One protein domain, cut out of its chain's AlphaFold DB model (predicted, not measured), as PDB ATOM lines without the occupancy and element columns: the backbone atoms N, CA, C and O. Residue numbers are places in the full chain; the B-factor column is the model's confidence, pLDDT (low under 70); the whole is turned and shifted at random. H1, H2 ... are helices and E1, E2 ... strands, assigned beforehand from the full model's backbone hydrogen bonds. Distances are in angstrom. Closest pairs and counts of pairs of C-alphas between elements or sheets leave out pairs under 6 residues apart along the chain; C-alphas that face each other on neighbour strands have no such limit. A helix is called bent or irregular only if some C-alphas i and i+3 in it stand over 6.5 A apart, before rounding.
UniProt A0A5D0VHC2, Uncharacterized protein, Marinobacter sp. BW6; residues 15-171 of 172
ATOM      1  N   GLN A  15     -36.139 -42.755  94.874       89.62
ATOM      2  CA  GLN A  15     -36.398 -41.368  95.267       89.62
ATOM      3  C   GLN A  15     -35.470 -40.913  96.407       89.62
ATOM      4  O   GLN A  15     -34.881 -39.840  96.319       89.62
ATOM      5  N   THR A  16     -35.271 -41.753  97.425       91.38
ATOM      6  CA  THR A  16     -34.353 -41.456  98.536       91.38
ATOM      7  C   THR A  16     -32.885 -41.440  98.103       91.38
ATOM      8  O   THR A  16     -32.107 -40.636  98.617       91.38
ATOM      9  N   THR A  17     -32.507 -42.257  97.112       91.69
ATOM     10  CA  THR A  17     -31.177 -42.186  96.486       91.69
ATOM     11  C   THR A  17     -30.978 -40.836  95.801       91.69
ATOM     12  O   THR A  17     -29.984 -40.166  96.055       91.69
ATOM     13  N   ILE A  18     -31.955 -40.385  95.010       93.19
ATOM     14  CA  ILE A  18     -31.891 -39.108  94.282       93.19
ATOM     15  C   ILE A  18     -31.818 -37.911  95.232       93.19
ATOM     16  O   ILE A  18     -31.057 -36.969  95.001       93.19
ATOM     17  N   GLU A  19     -32.601 -37.930  96.307       94.19
ATOM     18  CA  GLU A  19     -32.549 -36.897  97.343       94.19
ATOM     19  C   GLU A  19     -31.184 -36.876  98.040       94.19
ATOM     20  O   GLU A  19     -30.618 -35.803  98.253       94.19
ATOM     21  N   SER A  20     -30.613 -38.052  98.318       93.81
ATOM     22  CA  SER A  20     -29.271 -38.170  98.891       93.81
ATOM     23  C   SER A  20     -28.199 -37.637  97.937       93.81
ATOM     24  O   SER A  20     -27.371 -36.831  98.352       93.81
ATOM     25  N   GLU A  21     -28.240 -37.995  96.652       94.88
ATOM     26  CA  GLU A  21     -27.341 -37.458  95.621       94.88
ATOM     27  C   GLU A  21     -27.432 -35.931  95.531       94.88
ATOM     28  O   GLU A  21     -26.414 -35.236  95.530       94.88
ATOM     29  N   ALA A  22     -28.654 -35.391  95.501       96.44
ATOM     30  CA  ALA A  22     -28.885 -33.955  95.467       96.44
ATOM     31  C   ALA A  22     -28.330 -33.254  96.713       96.44
ATOM     32  O   ALA A  22     -27.732 -32.181  96.586       96.44
ATOM     33  N   LEU A  23     -28.491 -33.855  97.894       96.38
ATOM     34  CA  LEU A  23     -27.956 -33.338  99.149       96.38
ATOM     35  C   LEU A  23     -26.423 -33.337  99.161       96.38
ATOM     36  O   LEU A  23     -25.826 -32.319  99.508       96.38
ATOM     37  N   GLN A  24     -25.781 -34.442  98.770       95.56
ATOM     38  CA  GLN A  24     -24.318 -34.536  98.757       95.56
ATOM     39  C   GLN A  24     -23.706 -33.576  97.735       95.56
ATOM     40  O   GLN A  24     -22.795 -32.821  98.074       95.56
ATOM     41  N   LEU A  25     -24.264 -33.505  96.521       97.56
ATOM     42  CA  LEU A  25     -23.841 -32.520  95.523       97.56
ATOM     43  C   LEU A  25     -23.998 -31.089  96.048       97.56
ATOM     44  O   LEU A  25     -23.100 -30.269  95.874       97.56
ATOM     45  N   ARG A  26     -25.099 -30.777  96.741       97.38
ATOM     46  CA  ARG A  26     -25.304 -29.448  97.330       97.38
ATOM     47  C   ARG A  26     -24.246 -29.108  98.381       97.38
ATOM     48  O   ARG A  26     -23.737 -27.990  98.359       97.38
ATOM     49  N   LYS A  27     -23.877 -30.064  99.241       96.94
ATOM     50  CA  LYS A  27     -22.796 -29.899 100.226       96.94
ATOM     51  C   LYS A  27     -21.443 -29.650  99.561       96.94
ATOM     52  O   LYS A  27     -20.728 -28.754  99.991       96.94
ATOM     53  N   LEU A  28     -21.114 -30.378  98.491       96.62
ATOM     54  CA  LEU A  28     -19.883 -30.145  97.721       96.62
ATOM     55  C   LEU A  28     -19.842 -28.723  97.143       96.62
ATOM     56  O   LEU A  28     -18.834 -28.031  97.260       96.62
ATOM     57  N   LEU A  29     -20.952 -28.256  96.568       97.94
ATOM     58  CA  LEU A  29     -21.053 -26.889  96.053       97.94
ATOM     59  C   LEU A  29     -20.914 -25.840  97.166       97.94
ATOM     60  O   LEU A  29     -20.236 -24.831  96.983       97.94
ATOM     61  N   GLU A  30     -21.529 -26.070  98.324       97.19
ATOM     62  CA  GLU A  30     -21.392 -25.199  99.496       97.19
ATOM     63  C   GLU A  30     -19.947 -25.149 100.003       97.19
ATOM     64  O   GLU A  30     -19.450 -24.058 100.270       97.19
ATOM     65  N   LEU A  31     -19.237 -26.282 100.029       95.38
ATOM     66  CA  LEU A  31     -17.814 -26.328 100.375       95.38
ATOM     67  C   LEU A  31     -16.953 -25.513  99.407       95.38
ATOM     68  O   LEU A  31     -16.115 -24.741  99.862       95.38
ATOM     69  N   ILE A  32     -17.185 -25.613  98.093       95.62
ATOM     70  CA  ILE A  32     -16.480 -24.781  97.101       95.62
ATOM     71  C   ILE A  32     -16.747 -23.292  97.368       95.62
ATOM     72  O   ILE A  32     -15.823 -22.480  97.360       95.62
ATOM     73  N   ALA A  33     -17.999 -22.922  97.647       94.81
ATOM     74  CA  ALA A  33     -18.348 -21.534  97.938       94.81
ATOM     75  C   ALA A  33     -17.723 -21.020  99.242       94.81
ATOM     76  O   ALA A  33     -17.297 -19.866  99.300       94.81
ATOM     77  N   PHE A  34     -17.650 -21.858 100.275       92.56
ATOM     78  CA  PHE A  34     -16.998 -21.516 101.535       92.56
ATOM     79  C   PHE A  34     -15.480 -21.451 101.413       92.56
ATOM     80  O   PHE A  34     -14.887 -20.558 102.008       92.56
ATOM     81  N   ALA A  35     -14.856 -22.309 100.607       90.50
ATOM     82  CA  ALA A  35     -13.433 -22.199 100.304       90.50
ATOM     83  C   ALA A  35     -13.121 -20.833  99.676       90.50
ATOM     84  O   ALA A  35     -12.243 -20.125 100.162       90.50
ATOM     85  N   SER A  36     -13.915 -20.397  98.687       88.50
ATOM     86  CA  SER A  36     -13.806 -19.032  98.162       88.50
ATOM     87  C   SER A  36     -14.029 -17.987  99.258       88.50
ATOM     88  O   SER A  36     -13.258 -17.045  99.369       88.50
ATOM     89  N   LEU A  37     -15.057 -18.140 100.096       88.25
ATOM     90  CA  LEU A  37     -15.356 -17.176 101.158       88.25
ATOM     91  C   LEU A  37     -14.195 -16.996 102.146       88.25
ATOM     92  O   LEU A  37     -13.908 -15.863 102.527       88.25
ATOM     93  N   VAL A  38     -13.526 -18.085 102.526       86.25
ATOM     94  CA  VAL A  38     -12.342 -18.059 103.396       86.25
ATOM     95  C   VAL A  38     -11.194 -17.311 102.716       86.25
ATOM     96  O   VAL A  38     -10.605 -16.432 103.342       86.25
ATOM     97  N   SER A  39     -10.940 -17.559 101.427       81.62
ATOM     98  CA  SER A  39      -9.886 -16.867 100.666       81.62
ATOM     99  C   SER A  39     -10.076 -15.349 100.567       81.62
ATOM    100  O   SER A  39      -9.100 -14.626 100.387       81.62
ATOM    101  N   TYR A  40     -11.309 -14.843 100.700       81.62
ATOM    102  CA  TYR A  40     -11.612 -13.403 100.653       81.62
ATOM    103  C   TYR A  40     -12.212 -12.869 101.952       81.62
ATOM    104  O   TYR A  40     -12.869 -11.828 101.924       81.62
ATOM    105  N   GLN A  41     -12.018 -13.551 103.083       81.00
ATOM    106  CA  GLN A  41     -12.697 -13.230 104.339       81.00
ATOM    107  C   GLN A  41     -12.596 -11.744 104.717       81.00
ATOM    108  O   GLN A  41     -13.613 -11.128 105.043       81.00
ATOM    109  N   ASP A  42     -11.401 -11.155 104.655       81.75
ATOM    110  CA  ASP A  42     -11.187  -9.764 105.068       81.75
ATOM    111  C   ASP A  42     -11.888  -8.777 104.136       81.75
ATOM    112  O   ASP A  42     -12.622  -7.899 104.591       81.75
ATOM    113  N   ALA A  43     -11.760  -8.971 102.821       81.25
ATOM    114  CA  ALA A  43     -12.467  -8.156 101.839       81.25
ATOM    115  C   ALA A  43     -13.992  -8.335 101.953       81.25
ATOM    116  O   ALA A  43     -14.747  -7.367 101.858       81.25
ATOM    117  N   TYR A  44     -14.463  -9.550 102.234       81.12
ATOM    118  CA  TYR A  44     -15.881  -9.859 102.395       81.12
ATOM    119  C   TYR A  44     -16.489  -9.214 103.645       81.12
ATOM    120  O   TYR A  44     -17.628  -8.743 103.610       81.12
ATOM    121  N   ARG A  45     -15.728  -9.117 104.742       82.94
ATOM    122  CA  ARG A  45     -16.165  -8.432 105.970       82.94
ATOM    123  C   ARG A  45     -16.448  -6.946 105.751       82.94
ATOM    124  O   ARG A  45     -17.323  -6.409 106.419       82.94
ATOM    125  N   THR A  46     -15.800  -6.304 104.773       82.06
ATOM    126  CA  THR A  46     -16.074  -4.893 104.433       82.06
ATOM    127  C   THR A  46     -17.457  -4.676 103.812       82.06
ATOM    128  O   THR A  46     -18.041  -3.609 103.970       82.06
ATOM    129  N   VAL A  47     -18.005  -5.695 103.136       80.25
ATOM    130  CA  VAL A  47     -19.338  -5.641 102.509       80.25
ATOM    131  C   VAL A  47     -20.416  -6.336 103.344       80.25
ATOM    132  O   VAL A  47     -21.609  -6.172 103.075       80.25
ATOM    133  N   ARG A  48     -20.030  -7.126 104.356       78.56
ATOM    134  CA  ARG A  48     -20.958  -7.807 105.263       78.56
ATOM    135  C   ARG A  48     -20.352  -8.063 106.647       78.56
ATOM    136  O   ARG A  48     -19.520  -8.948 106.812       78.56
ATOM    137  N   ASN A  49     -20.930  -7.415 107.658       75.31
ATOM    138  CA  ASN A  49     -20.506  -7.559 109.055       75.31
ATOM    139  C   ASN A  49     -20.779  -8.951 109.659       75.31
ATOM    140  O   ASN A  49     -20.015  -9.411 110.499       75.31
ATOM    141  N   ASP A  50     -21.845  -9.641 109.235       81.81
ATOM    142  CA  ASP A  50     -22.239 -10.949 109.786       81.81
ATOM    143  C   ASP A  50     -22.069 -12.077 108.756       81.81
ATOM    144  O   ASP A  50     -23.035 -12.589 108.171       81.81
ATOM    145  N   ILE A  51     -20.805 -12.404 108.477       82.31
ATOM    146  CA  ILE A  51     -20.393 -13.463 107.542       82.31
ATOM    147  C   ILE A  51     -20.864 -14.857 107.992       82.31
ATOM    148  O   ILE A  51     -21.161 -15.697 107.152       82.31
ATOM    149  N   ALA A  52     -21.021 -15.089 109.300       82.31
ATOM    150  CA  ALA A  52     -21.431 -16.384 109.849       82.31
ATOM    151  C   ALA A  52     -22.864 -16.782 109.452       82.31
ATOM    152  O   ALA A  52     -23.185 -17.963 109.363       82.31
ATOM    153  N   LYS A  53     -23.732 -15.803 109.165       85.81
ATOM    154  CA  LYS A  53     -25.101 -16.051 108.679       85.81
ATOM    155  C   LYS A  53     -25.186 -16.354 107.180       85.81
ATOM    156  O   LYS A  53     -26.294 -16.507 106.658       85.81
ATOM    157  N   ASP A  54     -24.070 -16.370 106.455       85.06
ATOM    158  CA  ASP A  54     -24.060 -16.722 105.040       85.06
ATOM    159  C   ASP A  54     -23.918 -18.223 104.825       85.06
ATOM    160  O   ASP A  54     -22.848 -18.792 104.979       85.06
ATOM    161  N   TRP A  55     -25.013 -18.850 104.401       87.38
ATOM    162  CA  TRP A  55     -25.055 -20.277 104.076       87.38
ATOM    163  C   TRP A  55     -25.423 -20.547 102.610       87.38
ATOM    164  O   TRP A  55     -25.162 -21.618 102.074       87.38
ATOM    165  N   HIS A  56     -26.040 -19.580 101.925       92.31
ATOM    166  CA  HIS A  56     -26.557 -19.793 100.576       92.31
ATOM    167  C   HIS A  56     -25.451 -19.621  99.525       92.31
ATOM    168  O   HIS A  56     -25.197 -18.500  99.068       92.31
ATOM    169  N   ALA A  57     -24.857 -20.730  99.075       93.19
ATOM    170  CA  ALA A  57     -23.695 -20.763  98.180       93.19
ATOM    171  C   ALA A  57     -23.781 -19.797  96.985       93.19
ATOM    172  O   ALA A  57     -22.892 -18.977  96.779       93.19
ATOM    173  N   ALA A  58     -24.888 -19.800  96.231       91.44
ATOM    174  CA  ALA A  58     -25.019 -18.916  95.067       91.44
ATOM    175  C   ALA A  58     -24.975 -17.410  95.414       91.44
ATOM    176  O   ALA A  58     -24.508 -16.609  94.604       91.44
ATOM    177  N   ARG A  59     -25.446 -17.012  96.609       91.88
ATOM    178  CA  ARG A  59     -25.403 -15.613  97.075       91.88
ATOM    179  C   ARG A  59     -24.004 -15.235  97.544       91.88
ATOM    180  O   ARG A  59     -23.576 -14.121  97.266       91.88
ATOM    181  N   ILE A  60     -23.320 -16.158  98.216       92.62
ATOM    182  CA  ILE A  60     -21.920 -16.005  98.630       92.62
ATOM    183  C   ILE A  60     -21.060 -15.752  97.397       92.62
ATOM    184  O   ILE A  60     -20.420 -14.708  97.305       92.62
ATOM    185  N   LEU A  61     -21.144 -16.636  96.400       93.38
ATOM    186  CA  LEU A  61     -20.350 -16.500  95.182       93.38
ATOM    187  C   LEU A  61     -20.630 -15.193  94.443       93.38
ATOM    188  O   LEU A  61     -19.694 -14.536  94.017       93.38
ATOM    189  N   LYS A  62     -21.898 -14.772  94.332       92.56
ATOM    190  CA  LYS A  62     -22.252 -13.494  93.690       92.56
ATOM    191  C   LYS A  62     -21.633 -12.282  94.400       92.56
ATOM    192  O   LYS A  62     -21.312 -11.291  93.758       92.56
ATOM    193  N   LYS A  63     -21.509 -12.330  95.726       91.12
ATOM    194  CA  LYS A  63     -20.889 -11.248  96.501       91.12
ATOM    195  C   LYS A  63     -19.374 -11.235  96.335       91.12
ATOM    196  O   LYS A  63     -18.818 -10.165  96.129       91.12
ATOM    197  N   ILE A  64     -18.737 -12.406  96.380       90.94
ATOM    198  CA  ILE A  64     -17.293 -12.535  96.141       90.94
ATOM    199  C   ILE A  64     -16.945 -12.087  94.717       90.94
ATOM    200  O   ILE A  64     -15.984 -11.354  94.540       90.94
ATOM    201  N   GLU A  65     -17.773 -12.423  93.728       92.50
ATOM    202  CA  GLU A  65     -17.625 -11.982  92.333       92.50
ATOM    203  C   GLU A  65     -17.585 -10.452  92.191       92.50
ATOM    204  O   GLU A  65     -16.840  -9.925  91.373       92.50
ATOM    205  N   GLY A  66     -18.337  -9.725  93.025       90.19
ATOM    206  CA  GLY A  66     -18.278  -8.260  93.077       90.19
ATOM    207  C   GLY A  66     -17.004  -7.700  93.724       90.19
ATOM    208  O   GLY A  66     -16.683  -6.536  93.509       90.19
ATOM    209  N   ILE A  67     -16.288  -8.505  94.513       88.81
ATOM    210  CA  ILE A  67     -15.010  -8.146  95.149       88.81
ATOM    211  C   ILE A  67     -13.841  -8.485  94.219       88.81
ATOM    212  O   ILE A  67     -12.913  -7.692  94.075       88.81
ATOM    213  N   ASN A  68     -13.883  -9.671  93.616       89.38
ATOM    214  CA  ASN A  68     -12.881 -10.188  92.702       89.38
ATOM    215  C   ASN A  68     -13.569 -11.013  91.606       89.38
ATOM    216  O   ASN A  68     -14.045 -12.105  91.907       89.38
ATOM    217  N   PRO A  69     -13.614 -10.544  90.350       91.25
ATOM    218  CA  PRO A  69     -14.197 -11.307  89.246       91.25
ATOM    219  C   PRO A  69     -13.503 -12.655  88.998       91.25
ATOM    220  O   PRO A  69     -14.165 -13.624  88.629       91.25
ATOM    221  N   ASP A  70     -12.201 -12.748  89.286       90.50
ATOM    222  CA  ASP A  70     -11.379 -13.937  89.028       90.50
ATOM    223  C   ASP A  70     -11.265 -14.873  90.244       90.50
ATOM    224  O   ASP A  70     -10.303 -15.626  90.404       90.50
ATOM    225  N   PHE A  71     -12.251 -14.816  91.143       91.56
ATOM    226  CA  PHE A  71     -12.236 -15.575  92.392       91.56
ATOM    227  C   PHE A  71     -12.487 -17.076  92.230       91.56
ATOM    228  O   PHE A  71     -12.211 -17.865  93.137       91.56
ATOM    229  N   TYR A  72     -13.145 -17.465  91.139       95.06
ATOM    230  CA  TYR A  72     -13.598 -18.834  90.956       95.06
ATOM    231  C   TYR A  72     -12.413 -19.714  90.527       95.06
ATOM    232  O   TYR A  72     -11.584 -19.245  89.743       95.06
ATOM    233  N   PRO A  73     -12.319 -20.976  90.994       95.31
ATOM    234  CA  PRO A  73     -11.222 -21.861  90.618       95.31
ATOM    235  C   PRO A  73     -11.023 -21.936  89.104       95.31
ATOM    236  O   PRO A  73     -11.971 -22.189  88.353       95.31
ATOM    237  N   THR A  74      -9.783 -21.725  88.671       95.56
ATOM    238  CA  THR A  74      -9.375 -21.859  87.275       95.56
ATOM    239  C   THR A  74      -8.597 -23.162  87.113       95.56
ATOM    240  O   THR A  74      -7.473 -23.255  87.609       95.56
ATOM    241  N   PRO A  75      -9.178 -24.184  86.461       96.69
ATOM    242  CA  PRO A  75      -8.545 -25.488  86.337       96.69
ATOM    243  C   PRO A  75      -7.424 -25.475  85.299       96.69
ATOM    244  O   PRO A  75      -7.552 -24.906  84.208       96.69
ATOM    245  N   VAL A  76      -6.337 -26.163  85.629       95.88
ATOM    246  CA  VAL A  76      -5.114 -26.244  84.826       95.88
ATOM    247  C   VAL A  76      -4.650 -27.692  84.689       95.88
ATOM    248  O   VAL A  76      -5.153 -28.592  85.351       95.88
ATOM    249  N   ARG A  77      -3.701 -27.927  83.784       91.88
ATOM    250  CA  ARG A  77      -2.996 -29.207  83.606       91.88
ATOM    251  C   ARG A  77      -1.528 -29.127  84.043       91.88
ATOM    252  O   ARG A  77      -0.726 -29.947  83.606       91.88
ATOM    253  N   GLY A  78      -1.168 -28.078  84.778       88.44
ATOM    254  CA  GLY A  78       0.210 -27.750  85.121       88.44
ATOM    255  C   GLY A  78       0.654 -26.367  84.658       88.44
ATOM    256  O   GLY A  78      -0.090 -25.597  84.037       88.44
ATOM    257  N   HIS A  79       1.919 -26.087  84.954       86.44
ATOM    258  CA  HIS A  79       2.653 -24.899  84.540       86.44
ATOM    259  C   HIS A  79       3.829 -25.336  83.656       86.44
ATOM    260  O   HIS A  79       4.643 -26.151  84.087       86.44
ATOM    261  N   ASP A  80       3.927 -24.818  82.428       85.44
ATOM    262  CA  ASP A  80       4.950 -25.240  81.449       85.44
ATOM    263  C   ASP A  80       6.326 -24.572  81.653       85.44
ATOM    264  O   ASP A  80       7.244 -24.766  80.860       85.44
ATOM    265  N   GLY A  81       6.470 -23.794  82.727       78.56
ATOM    266  CA  GLY A  81       7.661 -23.006  83.047       78.56
ATOM    267  C   GLY A  81       7.487 -21.521  82.739       78.56
ATOM    268  O   GLY A  81       8.021 -20.706  83.483       78.56
ATOM    269  N   ASN A  82       6.660 -21.169  81.747       81.00
ATOM    270  CA  ASN A  82       6.359 -19.776  81.398       81.00
ATOM    271  C   ASN A  82       4.890 -19.396  81.610       81.00
ATOM    272  O   ASN A  82       4.595 -18.221  81.818       81.00
ATOM    273  N   ARG A  83       3.958 -20.347  81.497       88.06
ATOM    274  CA  ARG A  83       2.522 -20.083  81.618       88.06
ATOM    275  C   ARG A  83       1.746 -21.266  82.181       88.06
ATOM    276  O   ARG A  83       2.118 -22.435  82.053       88.06
ATOM    277  N   TRP A  84       0.581 -20.943  82.726       91.62
ATOM    278  CA  TRP A  84      -0.435 -21.923  83.082       91.62
ATOM    279  C   TRP A  84      -1.041 -22.574  81.839       91.62
ATOM    280  O   TRP A  84      -1.482 -21.898  80.903       91.62
ATOM    281  N   VAL A  85      -1.110 -23.904  81.844       94.38
ATOM    282  CA  VAL A  85      -1.780 -24.674  80.795       94.38
ATOM    283  C   VAL A  85      -3.225 -24.908  81.219       94.38
ATOM    284  O   VAL A  85      -3.537 -25.889  81.891       94.38
ATOM    285  N   ASN A  86      -4.122 -24.008  80.823       93.50
ATOM    286  CA  ASN A  86      -5.537 -24.095  81.188       93.50
ATOM    287  C   ASN A  86      -6.207 -25.370  80.649       93.50
ATOM    288  O   ASN A  86      -5.886 -25.875  79.563       93.50
ATOM    289  N   LEU A  87      -7.180 -25.878  81.406       93.88
ATOM    290  CA  LEU A  87      -8.067 -26.937  80.946       93.88
ATOM    291  C   LEU A  87      -9.162 -26.342  80.041       93.88
ATOM    292  O   LEU A  87      -9.878 -25.422  80.431       93.88
ATOM    293  N   ASN A  88      -9.326 -26.878  78.830       88.12
ATOM    294  CA  ASN A  88     -10.306 -26.381  77.858       88.12
ATOM    295  C   ASN A  88     -11.650 -27.105  78.020       88.12
ATOM    296  O   ASN A  88     -12.001 -28.002  77.257       88.12
ATOM    297  N   GLY A  89     -12.410 -26.708  79.040       93.38
ATOM    298  CA  GLY A  89     -13.745 -27.236  79.322       93.38
ATOM    299  C   GLY A  89     -13.751 -28.578  80.057       93.38
ATOM    300  O   GLY A  89     -12.747 -29.029  80.591       93.38
ATOM    301  N   GLY A  90     -14.932 -29.190  80.148       95.00
ATOM    302  CA  GLY A  90     -15.127 -30.449  80.877       95.00
ATOM    303  C   GLY A  90     -15.312 -30.306  82.392       95.00
ATOM    304  O   GLY A  90     -15.880 -31.213  82.985       95.00
ATOM    305  N   TYR A  91     -14.961 -29.162  82.981       97.19
ATOM    306  CA  TYR A  91     -15.121 -28.847  84.405       97.19
ATOM    307  C   TYR A  91     -16.440 -28.120  84.734       97.19
ATOM    308  O   TYR A  91     -17.234 -27.772  83.848       97.19
ATOM    309  N   LEU A  92     -16.694 -27.897  86.028       97.81
ATOM    310  CA  LEU A  92     -17.841 -27.145  86.537       97.81
ATOM    311  C   LEU A  92     -17.580 -25.631  86.497       97.81
ATOM    312  O   LEU A  92     -17.052 -25.051  87.442       97.81
ATOM    313  N   SER A  93     -18.002 -24.962  85.423       96.75
ATOM    314  CA  SER A  93     -17.946 -23.491  85.346       96.75
ATOM    315  C   SER A  93     -18.824 -22.801  86.402       96.75
ATOM    316  O   SER A  93     -19.840 -23.344  86.841       96.75
ATOM    317  N   ARG A  94     -18.518 -21.535  86.717       95.44
ATOM    318  CA  ARG A  94     -19.301 -20.686  87.632       95.44
ATOM    319  C   ARG A  94     -20.797 -20.619  87.292       95.44
ATOM    320  O   ARG A  94     -21.641 -20.631  88.191       95.44
ATOM    321  N   ARG A  95     -21.150 -20.573  86.003       95.56
ATOM    322  CA  ARG A  95     -22.551 -20.589  85.543       95.56
ATOM    323  C   ARG A  95     -23.213 -21.941  85.808       95.56
ATOM    324  O   ARG A  95     -24.347 -21.991  86.283       95.56
ATOM    325  N   GLN A  96     -22.509 -23.031  85.504       97.12
ATOM    326  CA  GLN A  96     -23.011 -24.387  85.733       97.12
ATOM    327  C   GLN A  96     -23.146 -24.699  87.223       97.12
ATOM    328  O   GLN A  96     -24.105 -25.367  87.594       97.12
ATOM    329  N   PHE A  97     -22.260 -24.162  88.067       97.88
ATOM    330  CA  PHE A  97     -22.384 -24.218  89.522       97.88
ATOM    331  C   PHE A  97     -23.760 -23.715  89.971       97.88
ATOM    332  O   PHE A  97     -24.482 -24.434  90.654       97.88
ATOM    333  N   SER A  98     -24.160 -22.507  89.549       96.56
ATOM    334  CA  SER A  98     -25.458 -21.935  89.939       96.56
ATOM    335  C   SER A  98     -26.625 -22.802  89.469       96.56
ATOM    336  O   SER A  98     -27.529 -23.092  90.247       96.56
ATOM    337  N   GLN A  99     -26.572 -23.276  88.223       96.25
ATOM    338  CA  GLN A  99     -27.608 -24.153  87.676       96.25
ATOM    339  C   GLN A  99     -27.708 -25.481  88.436       96.25
ATOM    340  O   GLN A  99     -28.812 -25.973  88.659       96.25
ATOM    341  N   LEU A 100     -26.574 -26.077  88.815       97.25
ATOM    342  CA  LEU A 100     -26.548 -27.318  89.582       97.25
ATOM    343  C   LEU A 100     -27.069 -27.099  91.005       97.25
ATOM    344  O   LEU A 100     -27.893 -27.883  91.460       97.25
ATOM    345  N   TYR A 101     -26.674 -26.006  91.661       97.12
ATOM    346  CA  TYR A 101     -27.163 -25.650  92.994       97.12
ATOM    347  C   TYR A 101     -28.698 -25.551  93.030       97.12
ATOM    348  O   TYR A 101     -29.351 -26.163  93.880       97.12
ATOM    349  N   ASP A 102     -29.287 -24.867  92.043       94.44
ATOM    350  CA  ASP A 102     -30.742 -24.734  91.914       94.44
ATOM    351  C   ASP A 102     -31.426 -26.074  91.595       94.44
ATOM    352  O   ASP A 102     -32.529 -26.358  92.078       94.44
ATOM    353  N   LYS A 103     -30.783 -26.931  90.786       94.62
ATOM    354  CA  LYS A 103     -31.271 -28.292  90.506       94.62
ATOM    355  C   LYS A 103     -31.293 -29.141  91.774       94.62
ATOM    356  O   LYS A 103     -32.326 -29.751  92.038       94.62
ATOM    357  N   CYS A 104     -30.215 -29.135  92.561       95.69
ATOM    358  CA  CYS A 104     -30.137 -29.845  93.836       95.69
ATOM    359  C   CYS A 104     -31.245 -29.386  94.790       95.69
ATOM    360  O   CYS A 104     -31.989 -30.213  95.306       95.69
ATOM    361  N   GLY A 105     -31.427 -28.071  94.963       93.25
ATOM    362  CA  GLY A 105     -32.511 -27.541  95.795       93.25
ATOM    363  C   GLY A 105     -33.887 -28.028  95.345       93.25
ATOM    364  O   GLY A 105     -34.698 -28.459  96.158       93.25
ATOM    365  N   ALA A 106     -34.135 -28.057  94.038       91.31
ATOM    366  CA  ALA A 106     -35.417 -28.503  93.511       91.31
ATOM    367  C   ALA A 106     -35.686 -30.012  93.639       91.31
ATOM    368  O   ALA A 106     -36.844 -30.405  93.521       91.31
ATOM    369  N   MET A 107     -34.660 -30.846  93.834       92.94
ATOM    370  CA  MET A 107     -34.844 -32.264  94.169       92.94
ATOM    371  C   MET A 107     -35.190 -32.469  95.647       92.94
ATOM    372  O   MET A 107     -35.825 -33.462  95.972       92.94
ATOM    373  N   LEU A 108     -34.807 -31.527  96.515       92.06
ATOM    374  CA  LEU A 108     -35.026 -31.595  97.964       92.06
ATOM    375  C   LEU A 108     -36.338 -30.936  98.412       92.06
ATOM    376  O   LEU A 108     -36.868 -31.256  99.471       92.06
ATOM    377  N   HIS A 109     -36.850 -29.971  97.648       87.62
ATOM    378  CA  HIS A 109     -38.096 -29.292  97.988       87.62
ATOM    379  C   HIS A 109     -39.322 -30.142  97.658       87.62
ATOM    380  O   HIS A 109     -39.401 -30.770  96.598       87.62
ATOM    381  N   ILE A 110     -40.333 -30.068  98.531       81.44
ATOM    382  CA  ILE A 110     -41.660 -30.597  98.228       81.44
ATOM    383  C   ILE A 110     -42.187 -29.952  96.941       81.44
ATOM    384  O   ILE A 110     -42.075 -28.740  96.729       81.44
ATOM    385  N   LYS A 111     -42.738 -30.775  96.048       77.44
ATOM    386  CA  LYS A 111     -43.248 -30.297  94.763       77.44
ATOM    387  C   LYS A 111     -44.555 -29.549  94.975       77.44
ATOM    388  O   LYS A 111     -45.468 -30.045  95.628       77.44
ATOM    389  N   ASN A 112     -44.666 -28.382  94.349       79.62
ATOM    390  CA  ASN A 112     -45.952 -27.716  94.218       79.62
ATOM    391  C   ASN A 112     -46.846 -28.556  93.275       79.62
ATOM    392  O   ASN A 112     -46.412 -28.820  92.147       79.62
ATOM    393  N   PRO A 113     -48.068 -28.946  93.690       81.69
ATOM    394  CA  PRO A 113     -48.969 -29.779  92.886       81.69
ATOM    395  C   PRO A 113     -49.370 -29.154  91.540       81.69
ATOM    396  O   PRO A 113     -49.746 -29.877  90.624       81.69
ATOM    397  N   PHE A 114     -49.237 -27.834  91.381       83.75
ATOM    398  CA  PHE A 114     -49.534 -27.115  90.137       83.75
ATOM    399  C   PHE A 114     -48.321 -26.952  89.207       83.75
ATOM    400  O   PHE A 114     -48.438 -26.406  88.111       83.75
ATOM    401  N   SER A 115     -47.130 -27.385  89.629       77.44
ATOM    402  CA  SER A 115     -45.907 -27.262  88.832       77.44
ATOM    403  C   SER A 115     -45.686 -28.482  87.937       77.44
ATOM    404  O   SER A 115     -45.975 -29.615  88.324       77.44
ATOM    405  N   LYS A 116     -45.113 -28.280  86.741       73.38
ATOM    406  CA  LYS A 116     -44.624 -29.407  85.933       73.38
ATOM    407  C   LYS A 116     -43.540 -30.136  86.730       73.38
ATOM    408  O   LYS A 116     -42.549 -29.527  87.135       73.38
ATOM    409  N   GLY A 117     -43.727 -31.436  86.948       65.00
ATOM    410  CA  GLY A 117     -42.761 -32.251  87.675       65.00
ATOM    411  C   GLY A 117     -41.384 -32.194  87.012       65.00
ATOM    412  O   GLY A 117     -41.248 -32.462  85.820       65.00
ATOM    413  N   LYS A 118     -40.344 -31.858  87.782       70.88
ATOM    414  CA  LYS A 118     -38.960 -32.029  87.320       70.88
ATOM    415  C   LYS A 118     -38.638 -33.520  87.210       70.88
ATOM    416  O   LYS A 118     -39.050 -34.310  88.063       70.88
ATOM    417  N   ASN A 119     -37.893 -33.881  86.165       84.31
ATOM    418  CA  ASN A 119     -37.497 -35.257  85.890       84.31
ATOM    419  C   ASN A 119     -36.342 -35.671  86.822       84.31
ATOM    420  O   ASN A 119     -35.172 -35.442  86.514       84.31
ATOM    421  N   SER A 120     -36.689 -36.248  87.975       89.56
ATOM    422  CA  SER A 120     -35.736 -36.733  88.982       89.56
ATOM    423  C   SER A 120     -34.824 -37.828  88.426       89.56
ATOM    424  O   SER A 120     -33.628 -37.829  88.698       89.56
ATOM    425  N   LEU A 121     -35.340 -38.693  87.552       91.62
ATOM    426  CA  LEU A 121     -34.540 -39.725  86.893       91.62
ATOM    427  C   LEU A 121     -33.493 -39.133  85.934       91.62
ATOM    428  O   LEU A 121     -32.381 -39.643  85.833       91.62
ATOM    429  N   ALA A 122     -33.816 -38.043  85.237       93.00
ATOM    430  CA  ALA A 122     -32.835 -37.340  84.411       93.00
ATOM    431  C   ALA A 122     -31.750 -36.660  85.259       93.00
ATOM    432  O   ALA A 122     -30.600 -36.618  84.830       93.00
ATOM    433  N   PHE A 123     -32.098 -36.155  86.450       94.88
ATOM    434  CA  PHE A 123     -31.110 -35.649  87.403       94.88
ATOM    435  C   PHE A 123     -30.165 -36.767  87.852       94.88
ATOM    436  O   PHE A 123     -28.960 -36.618  87.673       94.88
ATOM    437  N   HIS A 124     -30.713 -37.896  88.316       94.62
ATOM    438  CA  HIS A 124     -29.960 -39.086  88.727       94.62
ATOM    439  C   HIS A 124     -28.923 -39.511  87.677       94.62
ATOM    440  O   HIS A 124     -27.733 -39.614  87.951       94.62
ATOM    441  N   ARG A 125     -29.360 -39.646  86.417       95.56
ATOM    442  CA  ARG A 125     -28.488 -40.030  85.292       95.56
ATOM    443  C   ARG A 125     -27.344 -39.046  85.023       95.56
ATOM    444  O   ARG A 125     -26.373 -39.422  84.380       95.56
ATOM    445  N   GLN A 126     -27.465 -37.791  85.458       96.94
ATOM    446  CA  GLN A 126     -26.435 -36.763  85.278       96.94
ATOM    447  C   GLN A 126     -25.478 -36.649  86.469       96.94
ATOM    448  O   GLN A 126     -24.454 -35.983  86.333       96.94
ATOM    449  N   VAL A 127     -25.767 -37.289  87.609       96.44
ATOM    450  CA  VAL A 127     -24.925 -37.218  88.816       96.44
ATOM    451  C   VAL A 127     -23.462 -37.586  88.540       96.44
ATOM    452  O   VAL A 127     -22.604 -36.783  88.912       96.44
ATOM    453  N   PRO A 128     -23.138 -38.677  87.814       96.25
ATOM    454  CA  PRO A 128     -21.743 -39.000  87.503       96.25
ATOM    455  C   PRO A 128     -21.021 -37.898  86.712       96.25
ATOM    456  O   PRO A 128     -19.868 -37.580  86.983       96.25
ATOM    457  N   GLU A 129     -21.712 -37.253  85.769       97.56
ATOM    458  CA  GLU A 129     -21.146 -36.150  84.982       97.56
ATOM    459  C   GLU A 129     -20.940 -34.883  85.827       97.56
ATOM    460  O   GLU A 129     -19.985 -34.137  85.601       97.56
ATOM    461  N   TYR A 130     -21.804 -34.624  86.815       98.12
ATOM    462  CA  TYR A 130     -21.598 -33.524  87.758       98.12
ATOM    463  C   TYR A 130     -20.368 -33.748  88.637       98.12
ATOM    464  O   TYR A 130     -19.583 -32.816  88.802       98.12
ATOM    465  N   LEU A 131     -20.178 -34.967  89.145       96.88
ATOM    466  CA  LEU A 131     -18.999 -35.331  89.935       96.88
ATOM    467  C   LEU A 131     -17.720 -35.184  89.108       96.88
ATOM    468  O   LEU A 131     -16.840 -34.421  89.495       96.88
ATOM    469  N   ARG A 132     -17.690 -35.758  87.898       96.50
ATOM    470  CA  ARG A 132     -16.558 -35.630  86.965       96.50
ATOM    471  C   ARG A 132     -16.179 -34.168  86.698       96.50
ATOM    472  O   ARG A 132     -15.004 -33.822  86.620       96.50
ATOM    473  N   ARG A 133     -17.172 -33.284  86.552       98.06
ATOM    474  CA  ARG A 133     -16.961 -31.837  86.359       98.06
ATOM    475  C   ARG A 133     -16.380 -31.144  87.587       98.06
ATOM    476  O   ARG A 133     -15.592 -30.213  87.423       98.06
ATOM    477  N   ILE A 134     -16.817 -31.534  88.781       97.44
ATOM    478  CA  ILE A 134     -16.303 -31.007  90.052       97.44
ATOM    479  C   ILE A 134     -14.862 -31.472  90.253       97.44
ATOM    480  O   ILE A 134     -14.002 -30.649  90.544       97.44
ATOM    481  N   GLU A 135     -14.579 -32.748  90.012       95.69
ATOM    482  CA  GLU A 135     -13.224 -33.300  90.053       95.69
ATOM    483  C   GLU A 135     -12.315 -32.545  89.081       95.69
ATOM    484  O   GLU A 135     -11.328 -31.955  89.500       95.69
ATOM    485  N   GLN A 136     -12.701 -32.417  87.807       96.19
ATOM    486  CA  GLN A 136     -11.916 -31.662  86.822       96.19
ATOM    487  C   GLN A 136     -11.726 -30.179  87.169       96.19
ATOM    488  O   GLN A 136     -10.766 -29.574  86.702       96.19
ATOM    489  N   LEU A 137     -12.630 -29.580  87.949       97.31
ATOM    490  CA  LEU A 137     -12.462 -28.214  88.441       97.31
ATOM    491  C   LEU A 137     -11.385 -28.133  89.528       97.31
ATOM    492  O   LEU A 137     -10.682 -27.131  89.597       97.31
ATOM    493  N   LEU A 138     -11.303 -29.144  90.396       95.94
ATOM    494  CA  LEU A 138     -10.562 -29.081  91.654       95.94
ATOM    495  C   LEU A 138      -9.247 -29.874  91.645       95.94
ATOM    496  O   LEU A 138      -8.382 -29.567  92.463       95.94
ATOM    497  N   SER A 139      -9.065 -30.843  90.739       95.06
ATOM    498  CA  SER A 139      -7.883 -31.722  90.716       95.06
ATOM    499  C   SER A 139      -6.572 -30.949  90.633       95.06
ATOM    500  O   SER A 139      -5.630 -31.217  91.375       95.06
ATOM    501  N   GLU A 140      -6.514 -29.960  89.749       95.50
ATOM    502  CA  GLU A 140      -5.425 -29.000  89.706       95.50
ATOM    503  C   GLU A 140      -5.979 -27.656  89.252       95.50
ATOM    504  O   GLU A 140      -6.577 -27.539  88.181       95.50
ATOM    505  N   HIS A 141      -5.835 -26.640  90.093       95.25
ATOM    506  CA  HIS A 141      -6.429 -25.336  89.843       95.25
ATOM    507  C   HIS A 141      -5.659 -24.232  90.546       95.25
ATOM    508  O   HIS A 141      -4.892 -24.482  91.473       95.25
ATOM    509  N   TYR A 142      -5.902 -22.995  90.134       94.12
ATOM    510  CA  TYR A 142      -5.512 -21.837  90.918       94.12
ATOM    511  C   TYR A 142      -6.693 -20.908  91.194       94.12
ATOM    512  O   TYR A 142      -7.705 -20.921  90.488       94.12
ATOM    513  N   VAL A 143      -6.542 -20.086  92.228       92.19
ATOM    514  CA  VAL A 143      -7.445 -18.985  92.574       92.19
ATOM    515  C   VAL A 143      -6.620 -17.708  92.702       92.19
ATOM    516  O   VAL A 143      -5.587 -17.711  93.369       92.19
ATOM    517  N   ARG A 144      -7.066 -16.617  92.071       90.00
ATOM    518  CA  ARG A 144      -6.375 -15.316  92.097       90.00
ATOM    519  C   ARG A 144      -6.797 -14.520  93.321       90.00
ATOM    520  O   ARG A 144      -7.992 -14.331  93.528       90.00
ATOM    521  N   LEU A 145      -5.868 -14.041  94.135       85.50
ATOM    522  CA  LEU A 145      -6.206 -13.237  95.311       85.50
ATOM    523  C   LEU A 145      -6.525 -11.789  94.909       85.50
ATOM    524  O   LEU A 145      -5.992 -11.242  93.945       85.50
ATOM    525  N   ALA A 146      -7.470 -11.172  95.619       80.94
ATOM    526  CA  ALA A 146      -7.995  -9.866  95.240       80.94
ATOM    527  C   ALA A 146      -6.947  -8.778  95.483       80.94
ATOM    528  O   ALA A 146      -6.375  -8.714  96.568       80.94
ATOM    529  N   LYS A 147      -6.791  -7.852  94.525       76.69
ATOM    530  CA  LYS A 147      -5.917  -6.666  94.652       76.69
ATOM    531  C   LYS A 147      -4.429  -7.001  94.858       76.69
ATOM    532  O   LYS A 147      -3.676  -6.166  95.350       76.69
ATOM    533  N   THR A 148      -4.020  -8.200  94.462       79.94
ATOM    534  CA  THR A 148      -2.640  -8.695  94.501       79.94
ATOM    535  C   THR A 148      -2.324  -9.398  93.185       79.94
ATOM    536  O   THR A 148      -3.244  -9.891  92.535       79.94
ATOM    537  N   ASN A 149      -1.045  -9.549  92.849       82.75
ATOM    538  CA  ASN A 149      -0.616 -10.442  91.765       82.75
ATOM    539  C   ASN A 149      -0.411 -11.889  92.252       82.75
ATOM    540  O   ASN A 149       0.288 -12.676  91.621       82.75
ATOM    541  N   GLU A 150      -0.979 -12.237  93.405       89.00
ATOM    542  CA  GLU A 150      -0.827 -13.553  94.004       89.00
ATOM    543  C   GLU A 150      -1.904 -14.516  93.506       89.00
ATOM    544  O   GLU A 150      -3.085 -14.172  93.380       89.00
ATOM    545  N   LEU A 151      -1.502 -15.761  93.279       90.88
ATOM    546  CA  LEU A 151      -2.413 -16.876  93.066       90.88
ATOM    547  C   LEU A 151      -2.081 -18.014  94.027       90.88
ATOM    548  O   LEU A 151      -0.919 -18.312  94.305       90.88
ATOM    549  N   VAL A 152      -3.128 -18.670  94.513       91.88
ATOM    550  CA  VAL A 152      -3.032 -19.913  95.275       91.88
ATOM    551  C   VAL A 152      -3.239 -21.054  94.295       91.88
ATOM    552  O   VAL A 152      -4.340 -21.221  93.774       91.88
ATOM    553  N   HIS A 153      -2.187 -21.819  94.025       94.12
ATOM    554  CA  HIS A 153      -2.232 -23.038  93.222       94.12
ATOM    555  C   HIS A 153      -2.436 -24.242  94.135       94.12
ATOM    556  O   HIS A 153      -1.760 -24.393  95.154       94.12
ATOM    557  N   VAL A 154      -3.380 -25.094  93.758       94.12
ATOM    558  CA  VAL A 154      -3.770 -26.287  94.495       94.12
ATOM    559  C   VAL A 154      -3.688 -27.482  93.558       94.12
ATOM    560  O   VAL A 154      -4.271 -27.481  92.474       94.12
ATOM    561  N   THR A 155      -3.005 -28.527  94.010       94.62
ATOM    562  CA  THR A 155      -3.022 -29.852  93.393       94.62
ATOM    563  C   THR A 155      -3.648 -30.812  94.392       94.62
ATOM    564  O   THR A 155      -3.076 -31.080  95.445       94.62
ATOM    565  N   ALA A 156      -4.833 -31.310  94.074       92.25
ATOM    566  CA  ALA A 156      -5.574 -32.275  94.869       92.25
ATOM    567  C   ALA A 156      -5.872 -33.484  93.976       92.25
ATOM    568  O   ALA A 156      -6.947 -33.550  93.378       92.25
ATOM    569  N   PRO A 157      -4.916 -34.416  93.816       80.50
ATOM    570  CA  PRO A 157      -5.173 -35.627  93.052       80.50
ATOM    571  C   PRO A 157      -6.370 -36.317  93.706       80.50
ATOM    572  O   PRO A 157      -6.386 -36.482  94.923       80.50
ATOM    573  N   MET A 158      -7.406 -36.629  92.924       84.44
ATOM    574  CA  MET A 158      -8.663 -37.233  93.399       84.44
ATOM    575  C   MET A 158      -8.452 -38.719  93.739       84.44
ATOM    576  O   MET A 158      -9.159 -39.598  93.258       84.44
ATOM    577  N   ASP A 159      -7.412 -38.976  94.521       84.75
ATOM    578  CA  ASP A 159      -6.868 -40.255  94.934       84.75
ATOM    579  C   ASP A 159      -6.588 -40.169  96.447       84.75
ATOM    580  O   ASP A 159      -5.823 -39.294  96.864       84.75
ATOM    581  N   PRO A 160      -7.204 -41.025  97.282       77.62
ATOM    582  CA  PRO A 160      -7.067 -40.965  98.738       77.62
ATOM    583  C   PRO A 160      -5.629 -41.092  99.255       77.62
ATOM    584  O   PRO A 160      -5.325 -40.573 100.327       77.62
ATOM    585  N   GLU A 161      -4.756 -41.770  98.507       87.06
ATOM    586  CA  GLU A 161      -3.355 -41.993  98.888       87.06
ATOM    587  C   GLU A 161      -2.456 -40.797  98.545       87.06
ATOM    588  O   GLU A 161      -1.323 -40.676  99.021       87.06
ATOM    589  N   SER A 162      -2.958 -39.880  97.722       88.75
ATOM    590  CA  SER A 162      -2.217 -38.721  97.257       88.75
ATOM    591  C   SER A 162      -2.390 -37.525  98.192       88.75
ATOM    592  O   SER A 162      -3.488 -37.154  98.601       88.75
ATOM    593  N   SER A 163      -1.282 -36.852  98.507       89.19
ATOM    594  CA  SER A 163      -1.314 -35.642  99.335       89.19
ATOM    595  C   SER A 163      -1.778 -34.422  98.539       89.19
ATOM    596  O   SER A 163      -1.307 -34.178  97.426       89.19
ATOM    597  N   ILE A 164      -2.636 -33.600  99.151       92.69
ATOM    598  CA  ILE A 164      -2.987 -32.278  98.624       92.69
ATOM    599  C   ILE A 164      -1.778 -31.351  98.774       92.69
ATOM    600  O   ILE A 164      -1.185 -31.249  99.849       92.69
ATOM    601  N   GLN A 165      -1.432 -30.646  97.701       93.56
ATOM    602  CA  GLN A 165      -0.376 -29.641  97.685       93.56
ATOM    603  C   GLN A 165      -0.979 -28.259  97.461       93.56
ATOM    604  O   GLN A 165      -1.823 -28.078  96.585       93.56
ATOM    605  N   VAL A 166      -0.516 -27.280  98.234       92.81
ATOM    606  CA  VAL A 166      -0.916 -25.876  98.107       92.81
ATOM    607  C   VAL A 166       0.344 -25.028  98.008       92.81
ATOM    608  O   VAL A 166       1.274 -25.199  98.796       92.81
ATOM    609  N   ARG A 167       0.390 -24.132  97.024       92.75
ATOM    610  CA  ARG A 167       1.519 -23.235  96.762       92.75
ATOM    611  C   ARG A 167       0.996 -21.837  96.463       92.75
ATOM    612  O   ARG A 167      -0.052 -21.689  95.842       92.75
ATOM    613  N   VAL A 168       1.738 -20.818  96.876       90.62
ATOM    614  CA  VAL A 168       1.457 -19.423  96.518       90.62
ATOM    615  C   VAL A 168       2.460 -19.001  95.453       90.62
ATOM    616  O   VAL A 168       3.660 -19.217  95.616       90.62
ATOM    617  N   PHE A 169       1.964 -18.426  94.365       88.31
ATOM    618  CA  PHE A 169       2.776 -17.838  93.307       88.31
ATOM    619  C   PHE A 169       2.486 -16.344  93.219       88.31
ATOM    620  O   PHE A 169       1.365 -15.915  93.483       88.31
ATOM    621  N   VAL A 170       3.488 -15.577  92.800       84.38
ATOM    622  CA  VAL A 170       3.360 -14.160  92.461       84.38
ATOM    623  C   VAL A 170       3.583 -14.044  90.958       84.38
ATOM    624  O   VAL A 170       4.648 -14.421  90.470       84.38
ATOM    625  N   GLU A 171       2.583 -13.577  90.218       76.56
ATOM    626  CA  GLU A 171       2.755 -13.237  88.806       76.56
ATOM    627  C   GLU A 171       3.529 -11.912  88.699       76.56
ATOM    628  O   GLU A 171       3.176 -10.911  89.334       76.56
TER     629      GLU A 171
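AT A GLANCE: This is residues 15 to 171 of the 172 residues of an uncharacterized protein of Marinobacter sp. BW6 (UniProt A0A5D0VHC2). A strongly twisted five-stranded sheet forms one end of the domain, and a bundle of four helices, H1, H3, H4 and H5, extends from it toward the other end. The sheet is loosely joined, with hairpin E1 and E2 meeting meander E3 E4 E5 only at a point; short H2 packs crosswise on H3, and residues 110 to 117 stick out at the end far from the sheet. The printed part has 157 residues, with five named helices and five named strands in the order H1 H2 H3 E1 E2 H4 H5 E3 E4 E5. The sheet order is E2 E1 E3 E4 E5, and the class is mixed, helices and strands. The whole is compact, with a radius of gyration of the C-alphas of 17.2 A and spans of 55 by 38 by 27 A.

IN THESE COORDINATES: The strands are E1, residues 74 to 79, E2, residues 84 to 86, E3, residues 140 to 144, 13.9 A long, E4, residues 150 to 155, 16.5 A, and E5, residues 165 to 170, 16.8 A, ending at C-alpha 170 (3.360, -14.160, 92.461). H1, residues 15 to 39, runs 36.5 A from C-alpha 15 at (-36.398, -41.368, 95.267). H2 is residues 41 to 47, H3 residues 57 to 67, 15.6 A, and H4 residues 94 to 108, 21.7 A. H5, residues 120 to 138, 26.4 A, is irregular, with C-alphas 125 and 128 7.2 A apart and a kink of 40 degrees near residue 127.

HOW THE PARTS SIT: E4 is antiparallel to E3, with N 143 and O 152 2.9 A apart, and to E5, with N 153 and O 167 2.8 A apart. E1 and E2 are an antiparallel hairpin, with N 77 and O 85 2.8 A apart. E1 and E3 meet only at a point, where C-alphas 75 and 141 face each other at 4.1 A. H5 only grazes the sheet, with residues 135 to 138; its closest C-alphas to E1 are those of Leu 137 and Pro 75, 5.2 A. H1 touches H5 with residues 15 to 25 alone, closest C-alphas Ile 18 and His 124, 5.9 A, at a shallow tilt of 27 degrees, the same way. H1 touches H4 with residues 18 to 29 alone, closest C-alphas Ala 22 and Cys 104, 4.6 A, at a steep tilt of 39 degrees, opposite ways. H1 touches H3 with residues 29 to 37 alone, closest C-alphas Glu 30 and Ala 57, 5.2 A. H2 touches H3, closest C-alphas Tyr 44 and Ile 64, 6.9 A, about perpendicular at 83 degrees. Every O i to N i+4 pair is within hydrogen-bond range in H1, H3 and H4; the count is 13 of 15 in H5 and 1 of 3 in H2, where 4 of 4 O i to N i+3 pairs are.

THE WHOLE: The C-alphas farthest apart are those of Gly 81 and Pro 113, 57.9 A. The printed part has no cut. The link from H4 to H5, 11 residues, is long, and residues 110 to 117 stand free. Mean pLDDT of the printed part is 90.2; residue 117 is under 70.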